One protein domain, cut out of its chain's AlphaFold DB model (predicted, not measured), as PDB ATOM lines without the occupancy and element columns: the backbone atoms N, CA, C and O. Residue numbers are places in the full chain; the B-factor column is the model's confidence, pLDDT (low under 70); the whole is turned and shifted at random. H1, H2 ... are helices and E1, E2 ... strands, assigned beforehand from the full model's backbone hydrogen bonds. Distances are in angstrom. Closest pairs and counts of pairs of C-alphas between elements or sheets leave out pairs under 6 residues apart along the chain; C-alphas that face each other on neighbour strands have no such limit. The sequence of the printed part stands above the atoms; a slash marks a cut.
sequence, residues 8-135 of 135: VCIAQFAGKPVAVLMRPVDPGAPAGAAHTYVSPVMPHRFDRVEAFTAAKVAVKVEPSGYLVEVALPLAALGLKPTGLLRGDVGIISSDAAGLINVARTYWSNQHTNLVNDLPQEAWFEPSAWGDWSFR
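This is residues 8 to 135 of the 135 residues of an uncharacterized protein of Planctomycetes bacterium (UniProt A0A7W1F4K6). A small sheet of three strands, E1, E2 and E5, lies at the middle of the domain, and the long hairpin E6 and E7 is partly face to face with it, its strands crossed over those of the sheet. Round this sandwich stand three smaller strand pairs: the hairpin E3 and E4 with the short helix H2 next to it, the hairpin E9 and E10 near E1, and the pair E8 and E11 far out to one side; the tip of the E6 and E7 hairpin, residues 61 to 66, sticks out. The printed part has 128 residues and is mostly strand, with the order E1 E2 E3 E4 E5 E6 E7 H1 E8 E9 E10 H2 E11. The sheet E1 - E2 - E5 and the four strand pairs are antiparallel. The whole is compact and rounded, with a radius of gyration of the C-alphas of 15.5 A and spans of 40 by 36 by 31 A.

E1 covers residues 8 to 13 over 14.5 A and begins with C-alpha 8 at (291.367, 314.258, 387.515). E2, residues 16 to 23, measures 22.8 A. E3, residues 35 to 37, and E4, residues 44 to 46, are three residues each. E5, residues 48 to 51, measures 10.2 A. E6, residues 56 to 62, measures 19.8 A and ends with C-alpha 62 at (282.559, 299.001, 403.523). E7, residues 65 to 71, measures 20.3 A. H1, residues 74 to 77, measures 5.1 A. E8 holds residues 83 to 87, E9 residues 90 to 94 and E10 residues 101 to 106. H2, residues 118 to 122, measures 6.4 A. E11, residues 130 to 134, ends with C-alpha 134 at (307.728, 306.023, 386.694).

E1 and E2 form a hairpin at 148 degrees, with N 11 and O 18 at 3.1 A. E2 is the inner strand and is antiparallel to E5 at 162 degrees, with N 21 and O 50 at 2.8 A. The hairpin E6 and E7, at 167 degrees, has N 60 and O 67 at 2.9 A. This hairpin and the sheet form a sandwich, two sheets face to face, with best planes 19 degrees apart and the strands of the one at 54 degrees to those of the other. E2 and E6 come closest at the C-alphas of Pro 17 and Val 57, 6.3 A apart. The hairpin E3 and E4 has N 37 and O 44 at 2.9 A. E4 runs on into E5 at 68 degrees across one residue, and they meet only through their link. The closest C-alphas of E3 and H2 are those of Tyr 37 and Pro 119, 5.6 A apart. E1 and E9 are near each other, with 5 pairs of C-alphas within 10 A. E9 forms a hairpin with E10 at 166 degrees, with N 91 and O 105 at 2.9 A. E8 runs on into E9 at 17 degrees, and it is antiparallel to E11 at 143 degrees, with N 85 and O 132 at 2.9 A. H1 and H2 are not on the three-stranded sheet. In H2 the O i to N i+4 pair is within hydrogen-bond range; H1 is too short for such a pair.

The farthest C-alphas, those of Pro 27 and Pro 63, are 44.7 A apart. The printed part has no cut and ends at the chain's last residue. The links E2 to E3 and E10 to H2 are long, with 11 residues each. The mean pLDDT of the printed part is 85.4; residues 39 to 41, 96, 98 to 100 and 112 to 122 are under 70.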
ATOM      1  N   VAL A   8     292.490 315.169 387.705       95.00
ATOM      2  CA  VAL A   8     291.367 314.258 387.515       95.00
ATOM      3  C   VAL A   8     290.634 314.165 388.844       95.00
ATOM      4  O   VAL A   8     291.139 313.568 389.790       95.00
ATOM      5  N   CYS A   9     289.449 314.767 388.915       93.88
ATOM      6  CA  CYS A   9     288.590 314.682 390.089       93.88
ATOM      7  C   CYS A   9     287.690 313.452 389.978       93.88
ATOM      8  O   CYS A   9     287.029 313.254 388.955       93.88
ATOM      9  N   ILE A  10     287.677 312.632 391.025       94.19
ATOM     10  CA  ILE A  10     286.827 311.449 391.128       94.19
ATOM     11  C   ILE A  10     285.710 311.749 392.117       94.19
ATOM     12  O   ILE A  10     285.976 312.130 393.254       94.19
ATOM     13  N   ALA A  11     284.464 311.571 391.688       90.31
ATOM     14  CA  ALA A  11     283.296 311.860 392.513       90.31
ATOM     15  C   ALA A  11     282.155 310.883 392.228       90.31
ATOM     16  O   ALA A  11     282.099 310.259 391.170       90.31
ATOM     17  N   GLN A  12     281.208 310.782 393.160       88.25
ATOM     18  CA  GLN A  12     279.920 310.141 392.907       88.25
ATOM     19  C   GLN A  12     278.973 311.163 392.273       88.25
ATOM     20  O   GLN A  12     278.705 312.211 392.853       88.25
ATOM     21  N   PHE A  13     278.422 310.847 391.106       86.06
ATOM     22  CA  PHE A  13     277.412 311.658 390.436       86.06
ATOM     23  C   PHE A  13     276.236 310.776 390.019       86.06
ATOM     24  O   PHE A  13     276.415 309.758 389.350       86.06
ATOM     25  N   ALA A  14     275.024 311.137 390.456       87.25
ATOM     26  CA  ALA A  14     273.801 310.366 390.206       87.25
ATOM     27  C   ALA A  14     273.940 308.859 390.537       87.25
ATOM     28  O   ALA A  14     273.499 307.990 389.783       87.25
ATOM     29  N   GLY A  15     274.594 308.547 391.663       86.06
ATOM     30  CA  GLY A  15     274.789 307.174 392.144       86.06
ATOM     31  C   GLY A  15     275.870 306.370 391.412       86.06
ATOM     32  O   GLY A  15     275.981 305.169 391.647       86.06
ATOM     33  N   LYS A  16     276.667 306.996 390.539       91.00
ATOM     34  CA  LYS A  16     277.756 306.336 389.805       91.00
ATOM     35  C   LYS A  16     279.073 307.092 389.976       91.00
ATOM     36  O   LYS A  16     279.046 308.323 390.018       91.00
ATOM     37  N   PRO A  17     280.217 306.394 390.020       94.19
ATOM     38  CA  PRO A  17     281.501 307.067 390.026       94.19
ATOM     39  C   PRO A  17     281.759 307.710 388.664       94.19
ATOM     40  O   PRO A  17     281.540 307.096 387.618       94.19
ATOM     41  N   VAL A  18     282.241 308.947 388.686       95.38
ATOM     42  CA  VAL A  18     282.663 309.704 387.510       95.38
ATOM     43  C   VAL A  18     284.082 310.215 387.706       95.38
ATOM     44  O   VAL A  18     284.510 310.490 388.826       95.38
ATOM     45  N   ALA A  19     284.799 310.357 386.596       96.88
ATOM     46  CA  ALA A  19     286.072 311.055 386.536       96.88
ATOM     47  C   ALA A  19     285.896 312.325 385.703       96.88
ATOM     48  O   ALA A  19     285.334 312.274 384.607       96.88
ATOM     49  N   VAL A  20     286.374 313.454 386.210       95.94
ATOM     50  CA  VAL A  20     286.308 314.755 385.540       95.94
ATOM     51  C   VAL A  20     287.725 315.256 385.315       95.94
ATOM     52  O   VAL A  20     288.490 315.421 386.263       95.94
ATOM     53  N   LEU A  21     288.072 315.486 384.052       95.75
ATOM     54  CA  LEU A  21     289.335 316.082 383.646       95.75
ATOM     55  C   LEU A  21     289.219 317.600 383.729       95.75
ATOM     56  O   LEU A  21     288.304 318.178 383.145       95.75
ATOM     57  N   MET A  22     290.176 318.238 384.395       95.38
ATOM     58  CA  MET A  22     290.242 319.689 384.530       95.38
ATOM     59  C   MET A  22     291.637 320.192 384.161       95.38
ATOM     60  O   MET A  22     292.641 319.706 384.691       95.38
ATOM     61  N   ARG A  23     291.701 321.181 383.262       94.81
ATOM     62  CA  ARG A  23     292.935 321.881 382.879       94.81
ATOM     63  C   ARG A  23     292.739 323.396 382.957       94.81
ATOM     64  O   ARG A  23     291.902 323.932 382.225       94.81
ATOM     65  N   PRO A  24     293.501 324.097 383.816       93.19
ATOM     66  CA  PRO A  24     293.439 325.552 383.905       93.19
ATOM     67  C   PRO A  24     293.879 326.241 382.610       93.19
ATOM     68  O   PRO A  24     293.260 327.218 382.210       93.19
ATOM     69  N   VAL A  25     294.926 325.709 381.960       93.94
ATOM     70  CA  VAL A  25     295.543 326.272 380.749       93.94
ATOM     71  C   VAL A  25     295.615 325.201 379.655       93.94
ATOM     72  O   VAL A  25     296.490 324.331 379.691       93.94
ATOM     73  N   ASP A  26     294.714 325.266 378.671       94.31
ATOM     74  CA  ASP A  26     294.632 324.326 377.539       94.31
ATOM     75  C   ASP A  26     294.256 325.066 376.238       94.31
ATOM     76  O   ASP A  26     293.080 325.222 375.913       94.31
ATOM     77  N   PRO A  27     295.248 325.508 375.441       91.06
ATOM     78  CA  PRO A  27     294.999 326.198 374.170       91.06
ATOM     79  C   PRO A  27     294.313 325.334 373.107       91.06
ATOM     80  O   PRO A  27     293.843 325.869 372.108       91.06
ATOM     81  N   GLY A  28     294.314 324.008 373.285       91.00
ATOM     82  CA  GLY A  28     293.633 323.058 372.411       91.00
ATOM     83  C   GLY A  28     292.248 322.660 372.922       91.00
ATOM     84  O   GLY A  28     291.673 321.705 372.397       91.00
ATOM     85  N   ALA A  29     291.726 323.336 373.953       92.88
ATOM     86  CA  ALA A  29     290.429 323.019 374.527       92.88
ATOM     87  C   ALA A  29     289.306 323.129 373.475       92.88
ATOM     88  O   ALA A  29     289.234 324.125 372.747       92.88
ATOM     89  N   PRO A  30     288.399 322.134 373.396       92.56
ATOM     90  CA  PRO A  30     287.225 322.221 372.537       92.56
ATOM     91  C   PRO A  30     286.349 323.431 372.879       92.56
ATOM     92  O   PRO A  30     286.240 323.839 374.039       92.56
ATOM     93  N   ALA A  31     285.656 323.971 371.875       91.25
ATOM     94  CA  ALA A  31     284.668 325.021 372.097       91.25
ATOM     95  C   ALA A  31     283.594 324.545 373.096       91.25
ATOM     96  O   ALA A  31     283.017 323.473 372.931       91.25
ATOM     97  N   GLY A  32     283.338 325.344 374.136       91.69
ATOM     98  CA  GLY A  32     282.370 325.023 375.191       91.69
ATOM     99  C   GLY A  32     282.902 324.161 376.342       91.69
ATOM    100  O   GLY A  32     282.165 323.941 377.296       91.69
ATOM    101  N   ALA A  33     284.164 323.715 376.304       93.44
ATOM    102  CA  ALA A  33     284.761 322.957 377.408       93.44
ATOM    103  C   ALA A  33     285.229 323.842 378.578       93.44
ATOM    104  O   ALA A  33     285.537 323.329 379.650       93.44
ATOM    105  N   ALA A  34     285.308 325.159 378.387       95.44
ATOM    106  CA  ALA A  34     285.725 326.076 379.439       95.44
ATOM    107  C   ALA A  34     284.652 326.196 380.527       95.44
ATOM    108  O   ALA A  34     283.461 326.310 380.237       95.44
ATOM    109  N   HIS A  35     285.087 326.243 381.782       93.69
ATOM    110  CA  HIS A  35     284.202 326.419 382.928       93.69
ATOM    111  C   HIS A  35     284.837 327.356 383.951       93.69
ATOM    112  O   HIS A  35     286.041 327.297 384.198       93.69
ATOM    113  N   THR A  36     284.028 328.220 384.559       90.50
ATOM    114  CA  THR A  36     284.471 329.112 385.633       90.50
ATOM    115  C   THR A  36     283.769 328.709 386.916       90.50
ATOM    116  O   THR A  36     282.556 328.867 387.029       90.50
ATOM    117  N   TYR A  37     284.540 328.226 387.884       85.00
ATOM    118  CA  TYR A  37     284.054 328.015 389.241       85.00
ATOM    119  C   TYR A  37     284.001 329.362 389.955       85.00
ATOM    120  O   TYR A  37     284.966 330.127 389.917       85.00
ATOM    121  N   VAL A  38     282.870 329.666 390.587       80.94
ATOM    122  CA  VAL A  38     282.629 330.947 391.261       80.94
ATOM    123  C   VAL A  38     282.420 330.696 392.748       80.94
ATOM    124  O   VAL A  38     281.667 329.801 393.127       80.94
ATOM    125  N   SER A  39     283.052 331.513 393.585       69.94
ATOM    126  CA  SER A  39     282.774 331.603 395.018       69.94
ATOM    127  C   SER A  39     282.783 333.056 395.478       69.94
ATOM    128  O   SER A  39     283.180 333.939 394.710       69.94
ATOM    129  N   PRO A  40     282.377 333.322 396.733       64.69
ATOM    130  CA  PRO A  40     282.456 334.658 397.309       64.69
ATOM    131  C   PRO A  40     283.879 335.239 397.385       64.69
ATOM    132  O   PRO A  40     284.007 336.452 397.523       64.69
ATOM    133  N   VAL A  41     284.932 334.410 397.320       66.62
ATOM    134  CA  VAL A  41     286.327 334.846 397.507       66.62
ATOM    135  C   VAL A  41     286.978 335.211 396.173       66.62
ATOM    136  O   VAL A  41     287.420 336.347 396.002       66.62
ATOM    137  N   MET A  42     287.043 334.280 395.213       70.06
ATOM    138  CA  MET A  42     287.613 334.547 393.888       70.06
ATOM    139  C   MET A  42     287.156 333.509 392.852       70.06
ATOM    140  O   MET A  42     287.231 332.313 393.119       70.06
ATOM    141  N   PRO A  43     286.731 333.918 391.642       80.94
ATOM    142  CA  PRO A  43     286.441 332.969 390.577       80.94
ATOM    143  C   PRO A  43     287.725 332.363 389.992       80.94
ATOM    144  O   PRO A  43     288.712 333.060 389.751       80.94
ATOM    145  N   HIS A  44     287.674 331.074 389.663       86.31
ATOM    146  CA  HIS A  44     288.745 330.364 388.968       86.31
ATOM    147  C   HIS A  44     288.239 329.774 387.654       86.31
ATOM    148  O   HIS A  44     287.310 328.965 387.621       86.31
ATOM    149  N   ARG A  45     288.869 330.189 386.550       90.44
ATOM    150  CA  ARG A  45     288.555 329.715 385.201       90.44
ATOM    151  C   ARG A  45     289.463 328.557 384.813       90.44
ATOM    152  O   ARG A  45     290.678 328.627 384.976       90.44
ATOM    153  N   PHE A  46     288.845 327.539 384.234       93.69
ATOM    154  CA  PHE A  46     289.488 326.426 383.566       93.69
ATOM    155  C   PHE A  46     289.207 326.517 382.072       93.69
ATOM    156  O   PHE A  46     288.055 326.680 381.664       93.69
ATOM    157  N   ASP A  47     290.249 326.391 381.255       95.88
ATOM    158  CA  ASP A  47     290.097 326.313 379.802       95.88
ATOM    159  C   ASP A  47     289.377 325.028 379.375       95.88
ATOM    160  O   ASP A  47     288.667 325.030 378.369       95.88
ATOM    161  N   ARG A  48     289.514 323.945 380.154       95.56
ATOM    162  CA  ARG A  48     288.866 322.661 379.876       95.56
ATOM    163  C   ARG A  48     288.385 321.965 381.144       95.56
ATOM    164  O   ARG A  48     289.183 321.682 382.035       95.56
ATOM    165  N   VAL A  49     287.101 321.628 381.170       95.44
ATOM    166  CA  VAL A  49     286.444 320.754 382.143       95.44
ATOM    167  C   VAL A  49     285.542 319.796 381.376       95.44
ATOM    168  O   VAL A  49     284.639 320.222 380.662       95.44
ATOM    169  N   GLU A  50     285.785 318.496 381.496       95.38
ATOM    170  CA  GLU A  50     285.001 317.484 380.783       95.38
ATOM    171  C   GLU A  50     284.974 316.143 381.519       95.38
ATOM    172  O   GLU A  50     285.838 315.841 382.343       95.38
ATOM    173  N   ALA A  51     283.999 315.299 381.181       95.12
ATOM    174  CA  ALA A  51     283.988 313.917 381.637       95.12
ATOM    175  C   ALA A  51     285.178 313.147 381.036       95.12
ATOM    176  O   ALA A  51     285.344 313.086 379.817       95.12
ATOM    177  N   PHE A  52     285.977 312.509 381.889       96.62
ATOM    178  CA  PHE A  52     287.132 311.717 381.481       96.62
ATOM    179  C   PHE A  52     286.764 310.240 381.339       96.62
ATOM    180  O   PHE A  52     287.066 309.405 382.188       96.62
ATOM    181  N   THR A  53     286.098 309.906 380.236       95.69
ATOM    182  CA  THR A  53     285.552 308.558 379.986       95.69
ATOM    183  C   THR A  53     286.613 307.473 379.780       95.69
ATOM    184  O   THR A  53     286.291 306.289 379.826       95.69
ATOM    185  N   ALA A  54     287.878 307.853 379.570       96.50
ATOM    186  CA  ALA A  54     288.993 306.915 379.477       96.50
ATOM    187  C   ALA A  54     289.434 306.365 380.847       96.50
ATOM    188  O   ALA A  54     290.100 305.329 380.898       96.50
ATOM    189  N   ALA A  55     289.082 307.035 381.951       96.88
ATOM    190  CA  ALA A  55     289.338 306.521 383.289       96.88
ATOM    191  C   ALA A  55     288.418 305.344 383.616       96.88
ATOM    192  O   ALA A  55     287.238 305.335 383.269       96.88
ATOM    193  N   LYS A  56     288.949 304.375 384.361       97.12
ATOM    194  CA  LYS A  56     288.138 303.348 385.021       97.12
ATOM    195  C   LYS A  56     288.142 303.629 386.508       97.12
ATOM    196  O   LYS A  56     289.212 303.777 387.091       97.12
ATOM    197  N   VAL A  57     286.956 303.700 387.097       96.44
ATOM    198  CA  VAL A  57     286.777 303.957 388.524       96.44
ATOM    199  C   VAL A  57     285.923 302.844 389.108       96.44
ATOM    200  O   VAL A  57     284.835 302.570 388.601       96.44
ATOM    201  N   ALA A  58     286.408 302.228 390.178       94.94
ATOM    202  CA  ALA A  58     285.643 301.309 391.003       94.94
ATOM    203  C   ALA A  58     285.574 301.861 392.427       94.94
ATOM    204  O   ALA A  58     286.572 302.321 392.975       94.94
ATOM    205  N   VAL A  59     284.383 301.821 393.021       94.06
ATOM    206  CA  VAL A  59     284.161 302.233 394.409       94.06
ATOM    207  C   VAL A  59     283.537 301.067 395.154       94.06
ATOM    208  O   VAL A  59     282.505 300.540 394.735       94.06
ATOM    209  N   LYS A  60     284.154 300.680 396.266       93.00
ATOM    210  CA  LYS A  60     283.624 299.680 397.190       93.00
ATOM    211  C   LYS A  60     283.377 300.346 398.534       93.00
ATOM    212  O   LYS A  60     284.317 300.813 399.168       93.00
ATOM    213  N   VAL A  61     282.120 300.392 398.961       89.94
ATOM    214  CA  VAL A  61     281.746 300.888 400.292       89.94
ATOM    215  C   VAL A  61     281.793 299.726 401.279       89.94
ATOM    216  O   VAL A  61     281.290 298.639 400.993       89.94
ATOM    217  N   GLU A  62     282.403 299.957 402.432       92.19
ATOM    218  CA  GLU A  62     282.559 299.001 403.523       92.19
ATOM    219  C   GLU A  62     282.046 299.625 404.834       92.19
ATOM    220  O   GLU A  62     281.944 300.847 404.935       92.19
ATOM    221  N   PRO A  63     281.725 298.835 405.875       89.44
ATOM    222  CA  PRO A  63     281.207 299.386 407.131       89.44
ATOM    223  C   PRO A  63     282.120 300.433 407.792       89.44
ATOM    224  O   PRO A  63     281.634 301.315 408.493       89.44
ATOM    225  N   SER A  64     283.434 300.339 407.574       89.25
ATOM    226  CA  SER A  64     284.444 301.237 408.143       89.25
ATOM    227  C   SER A  64     284.921 302.339 407.190       89.25
ATOM    228  O   SER A  64     285.828 303.083 407.554       89.25
ATOM    229  N   GLY A  65     284.371 302.445 405.975       87.94
ATOM    230  CA  GLY A  65     284.819 303.439 404.999       87.94
ATOM    231  C   GLY A  65     284.547 303.042 403.554       87.94
ATOM    232  O   GLY A  65     283.542 302.417 403.231       87.94
ATOM    233  N   TYR A  66     285.438 303.431 402.652       89.56
ATOM    234  CA  TYR A  66     285.323 303.087 401.241       89.56
ATOM    235  C   TYR A  66     286.704 302.956 400.598       89.56
ATOM    236  O   TYR A  66     287.663 303.609 401.004       89.56
ATOM    237  N   LEU A  67     286.783 302.115 399.571       92.25
ATOM    238  CA  LEU A  67     287.931 301.980 398.687       92.25
ATOM    239  C   LEU A  67     287.574 302.582 397.329       92.25
ATOM    240  O   LEU A  67     286.565 302.201 396.733       92.25
ATOM    241  N   VAL A  68     288.415 303.492 396.839       93.44
ATOM    242  CA  VAL A  68     288.351 304.008 395.466       93.44
ATOM    243  C   VAL A  68     289.562 303.491 394.708       93.44
ATOM    244  O   VAL A  68     290.697 303.796 395.063       93.44
ATOM    245  N   GLU A  69     289.318 302.723 393.655       95.81
ATOM    246  CA  GLU A  69     290.347 302.260 392.732       95.81
ATOM    247  C   GLU A  69     290.185 302.980 391.394       95.81
ATOM    248  O   GLU A  69     289.089 303.037 390.829       95.81
ATOM    249  N   VAL A  70     291.280 303.554 390.893       95.62
ATOM    250  CA  VAL A  70     291.276 304.386 389.688       95.62
ATOM    251  C   VAL A  70     292.386 303.934 388.752       95.62
ATOM    252  O   VAL A  70     293.558 303.932 389.120       95.62
ATOM    253  N   ALA A  71     292.029 303.620 387.508       96.25
ATOM    254  CA  ALA A  71     292.984 303.427 386.427       96.25
ATOM    255  C   ALA A  71     292.894 304.601 385.446       96.25
ATOM    256  O   ALA A  71     291.863 304.801 384.794       96.25
ATOM    257  N   LEU A  72     293.985 305.362 385.329       94.06
ATOM    258  CA  LEU A  72     294.105 306.517 384.439       94.06
ATOM    259  C   LEU A  72     295.078 306.201 383.294       94.06
ATOM    260  O   LEU A  72     296.276 306.043 383.539       94.06
ATOM    261  N   PRO A  73     294.616 306.137 382.032       94.56
ATOM    262  CA  PRO A  73     295.521 306.003 380.897       94.56
ATOM    263  C   PRO A  73     296.351 307.281 380.728       94.56
ATOM    264  O   PRO A  73     295.850 308.306 380.267       94.56
ATOM    265  N   LEU A  74     297.639 307.223 381.070       91.12
ATOM    266  CA  LEU A  74     298.532 308.390 381.043       91.12
ATOM    267  C   LEU A  74     298.614 309.038 379.655       91.12
ATOM    268  O   LEU A  74     298.565 310.261 379.538       91.12
ATOM    269  N   ALA A  75     298.612 308.229 378.592       91.88
ATOM    270  CA  ALA A  75     298.593 308.730 377.221       91.88
ATOM    271  C   ALA A  75     297.351 309.592 376.915       91.88
ATOM    272  O   ALA A  75     297.466 310.593 376.212       91.88
ATOM    273  N   ALA A  76     296.182 309.255 377.476       92.12
ATOM    274  CA  ALA A  76     294.956 310.044 377.315       92.12
ATOM    275  C   ALA A  76     294.994 311.362 378.111       92.12
ATOM    276  O   ALA A  76     294.318 312.326 377.756       92.12
ATOM    277  N   LEU A  77     295.835 311.437 379.147       90.06
ATOM    278  CA  LEU A  77     296.147 312.683 379.849       90.06
ATOM    279  C   LEU A  77     297.189 313.538 379.108       90.06
ATOM    280  O   LEU A  77     297.447 314.663 379.529       90.06
ATOM    281  N   GLY A  78     297.755 313.040 378.002       88.88
ATOM    282  CA  GLY A  78     298.867 313.675 377.291       88.88
ATOM    283  C   GLY A  78     300.227 313.422 377.945       88.88
ATOM    284  O   GLY A  78     301.215 314.046 377.563       88.88
ATOM    285  N   LEU A  79     300.294 312.506 378.913       87.75
ATOM    286  CA  LEU A  79     301.510 312.162 379.635       87.75
ATOM    287  C   LEU A  79     302.205 310.975 378.966       87.75
ATOM    288  O   LEU A  79     301.605 309.935 378.690       87.75
ATOM    289  N   LYS A  80     303.506 311.128 378.743       86.69
ATOM    290  CA  LYS A  80     304.421 310.054 378.350       86.69
ATOM    291  C   LYS A  80     305.536 310.038 379.387       86.69
ATOM    292  O   LYS A  80     306.540 310.714 379.179       86.69
ATOM    293  N   PRO A  81     305.328 309.396 380.547       79.25
ATOM    294  CA  PRO A  81     306.289 309.491 381.629       79.25
ATOM    295  C   PRO A  81     307.586 308.792 381.222       79.25
ATOM    296  O   PRO A  81     307.671 307.569 381.175       79.25
ATOM    297  N   THR A  82     308.604 309.584 380.922       78.44
ATOM    298  CA  THR A  82     309.990 309.133 380.831       78.44
ATOM    299  C   THR A  82     310.742 309.842 381.949       78.44
ATOM    300  O   THR A  82     311.231 310.955 381.761       78.44
ATOM    301  N   GLY A  83     310.753 309.242 383.142       81.44
ATOM    302  CA  GLY A  83     311.415 309.793 384.325       81.44
ATOM    303  C   GLY A  83     310.457 310.355 385.379       81.44
ATOM    304  O   GLY A  83     309.474 309.711 385.750       81.44
ATOM    305  N   LEU A  84     310.806 311.525 385.914       87.25
ATOM    306  CA  LEU A  84     310.144 312.134 387.064       87.25
ATOM    307  C   LEU A  84     308.951 312.993 386.632       87.25
ATOM    308  O   LEU A  84     309.095 313.884 385.795       87.25
ATOM    309  N   LEU A  85     307.787 312.751 387.231       89.81
ATOM    310  CA  LEU A  85     306.639 313.651 387.178       89.81
ATOM    311  C   LEU A  85     306.455 314.329 388.533       89.81
ATOM    312  O   LEU A  85     306.798 313.758 389.562       89.81
ATOM    313  N   ARG A  86     305.875 315.529 388.534       92.25
ATOM    314  CA  ARG A  86     305.403 316.172 389.761       92.25
ATOM    315  C   ARG A  86     303.895 316.034 389.848       92.25
ATOM    316  O   ARG A  86     303.207 316.220 388.846       92.25
ATOM    317  N   GLY A  87     303.395 315.708 391.028       92.19
ATOM    318  CA  GLY A  87     301.967 315.569 391.249       92.19
ATOM    319  C   GLY A  87     301.617 315.337 392.706       92.19
ATOM    320  O   GLY A  87     302.477 315.230 393.583       92.19
ATOM    321  N   ASP A  88     300.319 315.254 392.950       92.56
ATOM    322  CA  ASP A  88     299.763 314.977 394.262       92.56
ATOM    323  C   ASP A  88     298.468 314.178 394.114       92.56
ATOM    324  O   ASP A  88     297.850 314.149 393.048       92.56
ATOM    325  N   VAL A  89     298.062 313.522 395.190       91.81
ATOM    326  CA  VAL A  89     296.796 312.799 395.285       91.81
ATOM    327  C   VAL A  89     296.223 313.022 396.670       91.81
ATOM    328  O   VAL A  89     296.955 313.065 397.656       91.81
ATOM    329  N   GLY A  90     294.912 313.192 396.750       89.81
ATOM    330  CA  GLY A  90     294.262 313.458 398.016       89.81
ATOM    331  C   GLY A  90     292.773 313.209 397.985       89.81
ATOM    332  O   GLY A  90     292.191 312.886 396.950       89.81
ATOM    333  N   ILE A  91     292.180 313.356 399.161       88.06
ATOM    334  CA  ILE A  91     290.758 313.178 399.412       88.06
ATOM    335  C   ILE A  91     290.208 314.498 399.944       88.06
ATOM    336  O   ILE A  91     290.816 315.147 400.803       88.06
ATOM    337  N   ILE A  92     289.050 314.883 399.417       85.19
ATOM    338  CA  ILE A  92     288.225 315.955 399.964       85.19
ATOM    339  C   ILE A  92     287.135 315.277 400.790       85.19
ATOM    340  O   ILE A  92     286.344 314.501 400.254       85.19
ATOM    341  N   SER A  93     287.131 315.533 402.093       80.94
ATOM    342  CA  SER A  93     286.147 314.971 403.016       80.94
ATOM    343  C   SER A  93     285.034 315.980 403.252       80.94
ATOM    344  O   SER A  93     285.305 317.160 403.487       80.94
ATOM    345  N   SER A  94     283.794 315.504 403.236       75.44
ATOM    346  CA  SER A  94     282.610 316.286 403.575       75.44
ATOM    347  C   SER A  94     282.130 316.010 405.001       75.44
ATOM    348  O   SER A  94     282.541 315.037 405.637       75.44
ATOM    349  N   ASP A  95     281.235 316.856 405.497       76.19
ATOM    350  CA  ASP A  95     280.464 316.590 406.704       76.19
ATOM    351  C   ASP A  95     279.583 315.334 406.559       76.19
ATOM    352  O   ASP A  95     279.436 314.755 405.477       76.19
ATOM    353  N   ALA A  96     278.977 314.900 407.669       68.94
ATOM    354  CA  ALA A  96     278.134 313.703 407.701       68.94
ATOM    355  C   ALA A  96     276.903 313.794 406.776       68.94
ATOM    356  O   ALA A  96     276.338 312.765 406.410       68.94
ATOM    357  N   ALA A  97     276.488 315.011 406.403       70.62
ATOM    358  CA  ALA A  97     275.396 315.250 405.468       70.62
ATOM    359  C   ALA A  97     275.852 315.249 403.995       70.62
ATOM    360  O   ALA A  97     275.005 315.223 403.103       70.62
ATOM    361  N   GLY A  98     277.163 315.271 403.725       64.94
ATOM    362  CA  GLY A  98     277.714 315.373 402.374       64.94
ATOM    363  C   GLY A  98     277.531 316.750 401.733       64.94
ATOM    364  O   GLY A  98     277.613 316.865 400.512       64.94
ATOM    365  N   LEU A  99     277.224 317.776 402.529       67.00
ATOM    366  CA  LEU A  99     276.823 319.101 402.050       67.00
ATOM    367  C   LEU A  99     277.966 320.110 402.093       67.00
ATOM    368  O   LEU A  99     277.984 321.046 401.295       67.00
ATOM    369  N   ILE A 100     278.895 319.941 403.033       68.31
ATOM    370  CA  ILE A 100     279.982 320.890 403.268       68.31
ATOM    371  C   ILE A 100     281.300 320.137 403.233       68.31
ATOM    372  O   ILE A 100     281.476 319.174 403.973       68.31
ATOM    373  N   ASN A 101     282.241 320.597 402.413       72.00
ATOM    374  CA  ASN A 101     283.612 320.105 402.439       72.00
ATOM    375  C   ASN A 101     284.315 320.638 403.693       72.00
ATOM    376  O   ASN A 101     284.377 321.844 403.924       72.00
ATOM    377  N   VAL A 102     284.808 319.728 404.532       70.25
ATOM    378  CA  VAL A 102     285.346 320.042 405.867       70.25
ATOM    379  C   VAL A 102     286.858 319.887 405.953       70.25
ATOM    380  O   VAL A 102     287.481 320.502 406.814       70.25
ATOM    381  N   ALA A 103     287.465 319.075 405.085       71.94
ATOM    382  CA  ALA A 103     288.902 318.838 405.117       71.94
ATOM    383  C   ALA A 103     289.455 318.412 403.756       71.94
ATOM    384  O   ALA A 103     288.767 317.786 402.946       71.94
ATOM    385  N   ARG A 104     290.737 318.716 403.546       81.19
ATOM    386  CA  ARG A 104     291.537 318.203 402.438       81.19
ATOM    387  C   ARG A 104     292.744 317.479 402.994       81.19
ATOM    388  O   ARG A 104     293.475 318.022 403.818       81.19
ATOM    389  N   THR A 105     292.962 316.261 402.526       84.38
ATOM    390  CA  THR A 105     294.127 315.462 402.898       84.38
ATOM    391  C   THR A 105     294.825 315.028 401.629       84.38
ATOM    392  O   THR A 105     294.292 314.213 400.882       84.38
ATOM    393  N   TYR A 106     296.000 315.597 401.386       87.75
ATOM    394  CA  TYR A 106     296.852 315.272 400.251       87.75
ATOM    395  C   TYR A 106     298.104 314.533 400.710       87.75
ATOM    396  O   TYR A 106     298.510 314.620 401.869       87.75
ATOM    397  N   TRP A 107     298.706 313.789 399.790       90.06
ATOM    398  CA  TRP A 107     299.932 313.048 400.037       90.06
ATOM    399  C   TRP A 107     301.133 313.983 400.232       90.06
ATOM    400  O   TRP A 107     301.879 313.816 401.197       90.06
ATOM    401  N   SER A 108     301.306 314.979 399.359       89.44
ATOM    402  CA  SER A 108     302.432 315.919 399.420       89.44
ATOM    403  C   SER A 108     302.045 317.240 400.084       89.44
ATOM    404  O   SER A 108     302.721 317.693 401.012       89.44
ATOM    405  N   ASN A 109     300.942 317.857 399.656       85.62
ATOM    406  CA  ASN A 109     300.527 319.163 400.149       85.62
ATOM    407  C   ASN A 109     299.993 319.098 401.593       85.62
ATOM    408  O   ASN A 109     298.898 318.602 401.852       85.62
ATOM    409  N   GLN A 110     300.754 319.666 402.533       81.31
ATOM    410  CA  GLN A 110     300.420 319.687 403.964       81.31
ATOM    411  C   GLN A 110     299.482 320.840 404.369       81.31
ATOM    412  O   GLN A 110     299.141 320.977 405.544       81.31
ATOM    413  N   HIS A 111     299.042 321.679 403.426       76.25
ATOM    414  CA  HIS A 111     298.051 322.721 403.691       76.25
ATOM    415  C   HIS A 111     296.638 322.116 403.726       76.25
ATOM    416  O   HIS A 111     295.898 322.150 402.745       76.25
ATOM    417  N   THR A 112     296.277 321.527 404.866       65.06
ATOM    418  CA  THR A 112     295.030 320.758 405.041       65.06
ATOM    419  C   THR A 112     293.826 321.596 405.479       65.06
ATOM    420  O   THR A 112     292.684 321.150 405.339       65.06
ATOM    421  N   ASN A 113     294.060 322.809 405.996       61.41
ATOM    422  CA  ASN A 113     292.995 323.695 406.462       61.41
ATOM    423  C   ASN A 113     292.230 324.294 405.283       61.41
ATOM    424  O   ASN A 113     292.772 325.038 404.469       61.41
ATOM    425  N   LEU A 114     290.942 323.979 405.240       60.50
ATOM    426  CA  LEU A 114     290.007 324.415 404.222       60.50
ATOM    427  C   LEU A 114     289.106 325.512 404.799       60.50
ATOM    428  O   LEU A 114     288.445 325.304 405.813       60.50
ATOM    429  N   VAL A 115     289.054 326.666 404.137       51.75
ATOM    430  CA  VAL A 115     287.952 327.621 404.298       51.75
ATOM    431  C   VAL A 115     287.070 327.451 403.066       51.75
ATOM    432  O   VAL A 115     287.569 327.557 401.953       51.75
ATOM    433  N   ASN A 116     285.799 327.120 403.297       53.59
ATOM    434  CA  ASN A 116     284.728 326.809 402.342       53.59
ATOM    435  C   ASN A 116     284.775 327.625 401.025       53.59
ATOM    436  O   ASN A 116     284.176 328.698 400.928       53.59
ATOM    437  N   ASP A 117     285.508 327.129 400.024       60.25
ATOM    438  CA  ASP A 117     285.792 327.848 398.779       60.25
ATOM    439  C   ASP A 117     286.059 326.854 397.628       60.25
ATOM    440  O   ASP A 117     287.180 326.380 397.431       60.25
ATOM    441  N   LEU A 118     285.001 326.522 396.870       58.41
ATOM    442  CA  LEU A 118     285.005 325.617 395.702       58.41
ATOM    443  C   LEU A 118     286.155 325.894 394.697       58.41
ATOM    444  O   LEU A 118     286.835 324.957 394.275       58.41
ATOM    445  N   PRO A 119     286.419 327.153 394.304       57.50
ATOM    446  CA  PRO A 119     287.617 327.569 393.595       57.50
ATOM    447  C   PRO A 119     288.901 327.061 394.235       57.50
ATOM    448  O   PRO A 119     289.657 326.380 393.548       57.50
ATOM    449  N   GLN A 120     289.150 327.322 395.520       57.16
ATOM    450  CA  GLN A 120     290.360 326.818 396.170       57.16
ATOM    451  C   GLN A 120     290.401 325.289 396.176       57.16
ATOM    452  O   GLN A 120     291.491 324.733 396.127       57.16
ATOM    453  N   GLU A 121     289.255 324.603 396.250       62.28
ATOM    454  CA  GLU A 121     289.134 323.129 396.211       62.28
ATOM    455  C   GLU A 121     289.612 322.510 394.919       62.28
ATOM    456  O   GLU A 121     290.333 321.512 394.953       62.28
ATOM    457  N   ALA A 122     289.268 323.140 393.804       64.81
ATOM    458  CA  ALA A 122     289.692 322.703 392.487       64.81
ATOM    459  C   ALA A 122     291.056 323.277 392.069       64.81
ATOM    460  O   ALA A 122     291.628 322.807 391.082       64.81
ATOM    461  N   TRP A 123     291.567 324.308 392.754       80.31
ATOM    462  CA  TRP A 123     292.759 325.023 392.306       80.31
ATOM    463  C   TRP A 123     294.061 324.274 392.573       80.31
ATOM    464  O   TRP A 123     294.189 323.432 393.458       80.31
ATOM    465  N   PHE A 124     295.050 324.600 391.750       81.62
ATOM    466  CA  PHE A 124     296.306 323.884 391.657       81.62
ATOM    467  C   PHE A 124     297.368 324.654 392.428       81.62
ATOM    468  O   PHE A 124     297.570 325.842 392.162       81.62
ATOM    469  N   GLU A 125     298.119 323.946 393.269       85.94
ATOM    470  CA  GLU A 125     299.319 324.459 393.934       85.94
ATOM    471  C   GLU A 125     300.557 323.650 393.499       85.94
ATOM    472  O   GLU A 125     301.033 322.796 394.251       85.94
ATOM    473  N   PRO A 126     301.088 323.864 392.274       86.88
ATOM    474  CA  PRO A 126     302.212 323.078 391.763       86.88
ATOM    475  C   PRO A 126     303.481 323.185 392.612       86.88
ATOM    476  O   PRO A 126     304.341 322.306 392.557       86.88
ATOM    477  N   SER A 127     303.615 324.254 393.406       88.75
ATOM    478  CA  SER A 127     304.749 324.411 394.318       88.75
ATOM    479  C   SER A 127     304.752 323.356 395.434       88.75
ATOM    480  O   SER A 127     305.831 322.960 395.871       88.75
ATOM    481  N   ALA A 128     303.578 322.836 395.814       88.88
ATOM    482  CA  ALA A 128     303.390 321.840 396.869       88.88
ATOM    483  C   ALA A 128     303.374 320.380 396.368       88.88
ATOM    484  O   ALA A 128     303.195 319.458 397.166       88.88
ATOM    485  N   TRP A 129     303.550 320.144 395.064       92.75
ATOM    486  CA  TRP A 129     303.569 318.795 394.495       92.75
ATOM    487  C   TRP A 129     304.843 318.028 394.830       92.75
ATOM    488  O   TRP A 129     305.946 318.585 394.782       92.75
ATOM    489  N   GLY A 130     304.672 316.732 395.076       92.69
ATOM    490  CA  GLY A 130     305.760 315.793 395.302       92.69
ATOM    491  C   GLY A 130     306.232 315.144 394.005       92.69
ATOM    492  O   GLY A 130     305.639 315.323 392.938       92.69
ATOM    493  N   ASP A 131     307.297 314.360 394.118       93.81
ATOM    494  CA  ASP A 131     307.988 313.729 392.997       93.81
ATOM    495  C   ASP A 131     307.542 312.270 392.808       93.81
ATOM    496  O   ASP A 131     307.547 311.469 393.741       93.81
ATOM    497  N   TRP A 132     307.157 311.918 391.581       90.50
ATOM    498  CA  TRP A 132     306.661 310.602 391.182       90.50
ATOM    499  C   TRP A 132     307.604 309.996 390.142       90.50
ATOM    500  O   TRP A 132     307.741 310.512 389.031       90.50
ATOM    501  N   SER A 133     308.247 308.877 390.479       87.75
ATOM    502  CA  SER A 133     309.120 308.153 389.549       87.75
ATOM    503  C   SER A 133     308.358 307.031 388.845       87.75
ATOM    504  O   SER A 133     307.937 306.074 389.496       87.75
ATOM    505  N   PHE A 134     308.244 307.112 387.522       80.38
ATOM    506  CA  PHE A 134     307.728 306.023 386.694       80.38
ATOM    507  C   PHE A 134     308.906 305.198 386.161       80.38
ATOM    508  O   PHE A 134     309.865 305.766 385.633       80.38
ATOM    509  N   ARG A 135     308.853 303.877 386.360       71.75
ATOM    510  CA  ARG A 135     309.867 302.911 385.912       71.75
ATOM    511  C   ARG A 135     309.321 302.030 384.803       71.75
ATOM    512  O   ARG A 135     308.119 301.696 384.882       71.75
TER     513      ARG A 135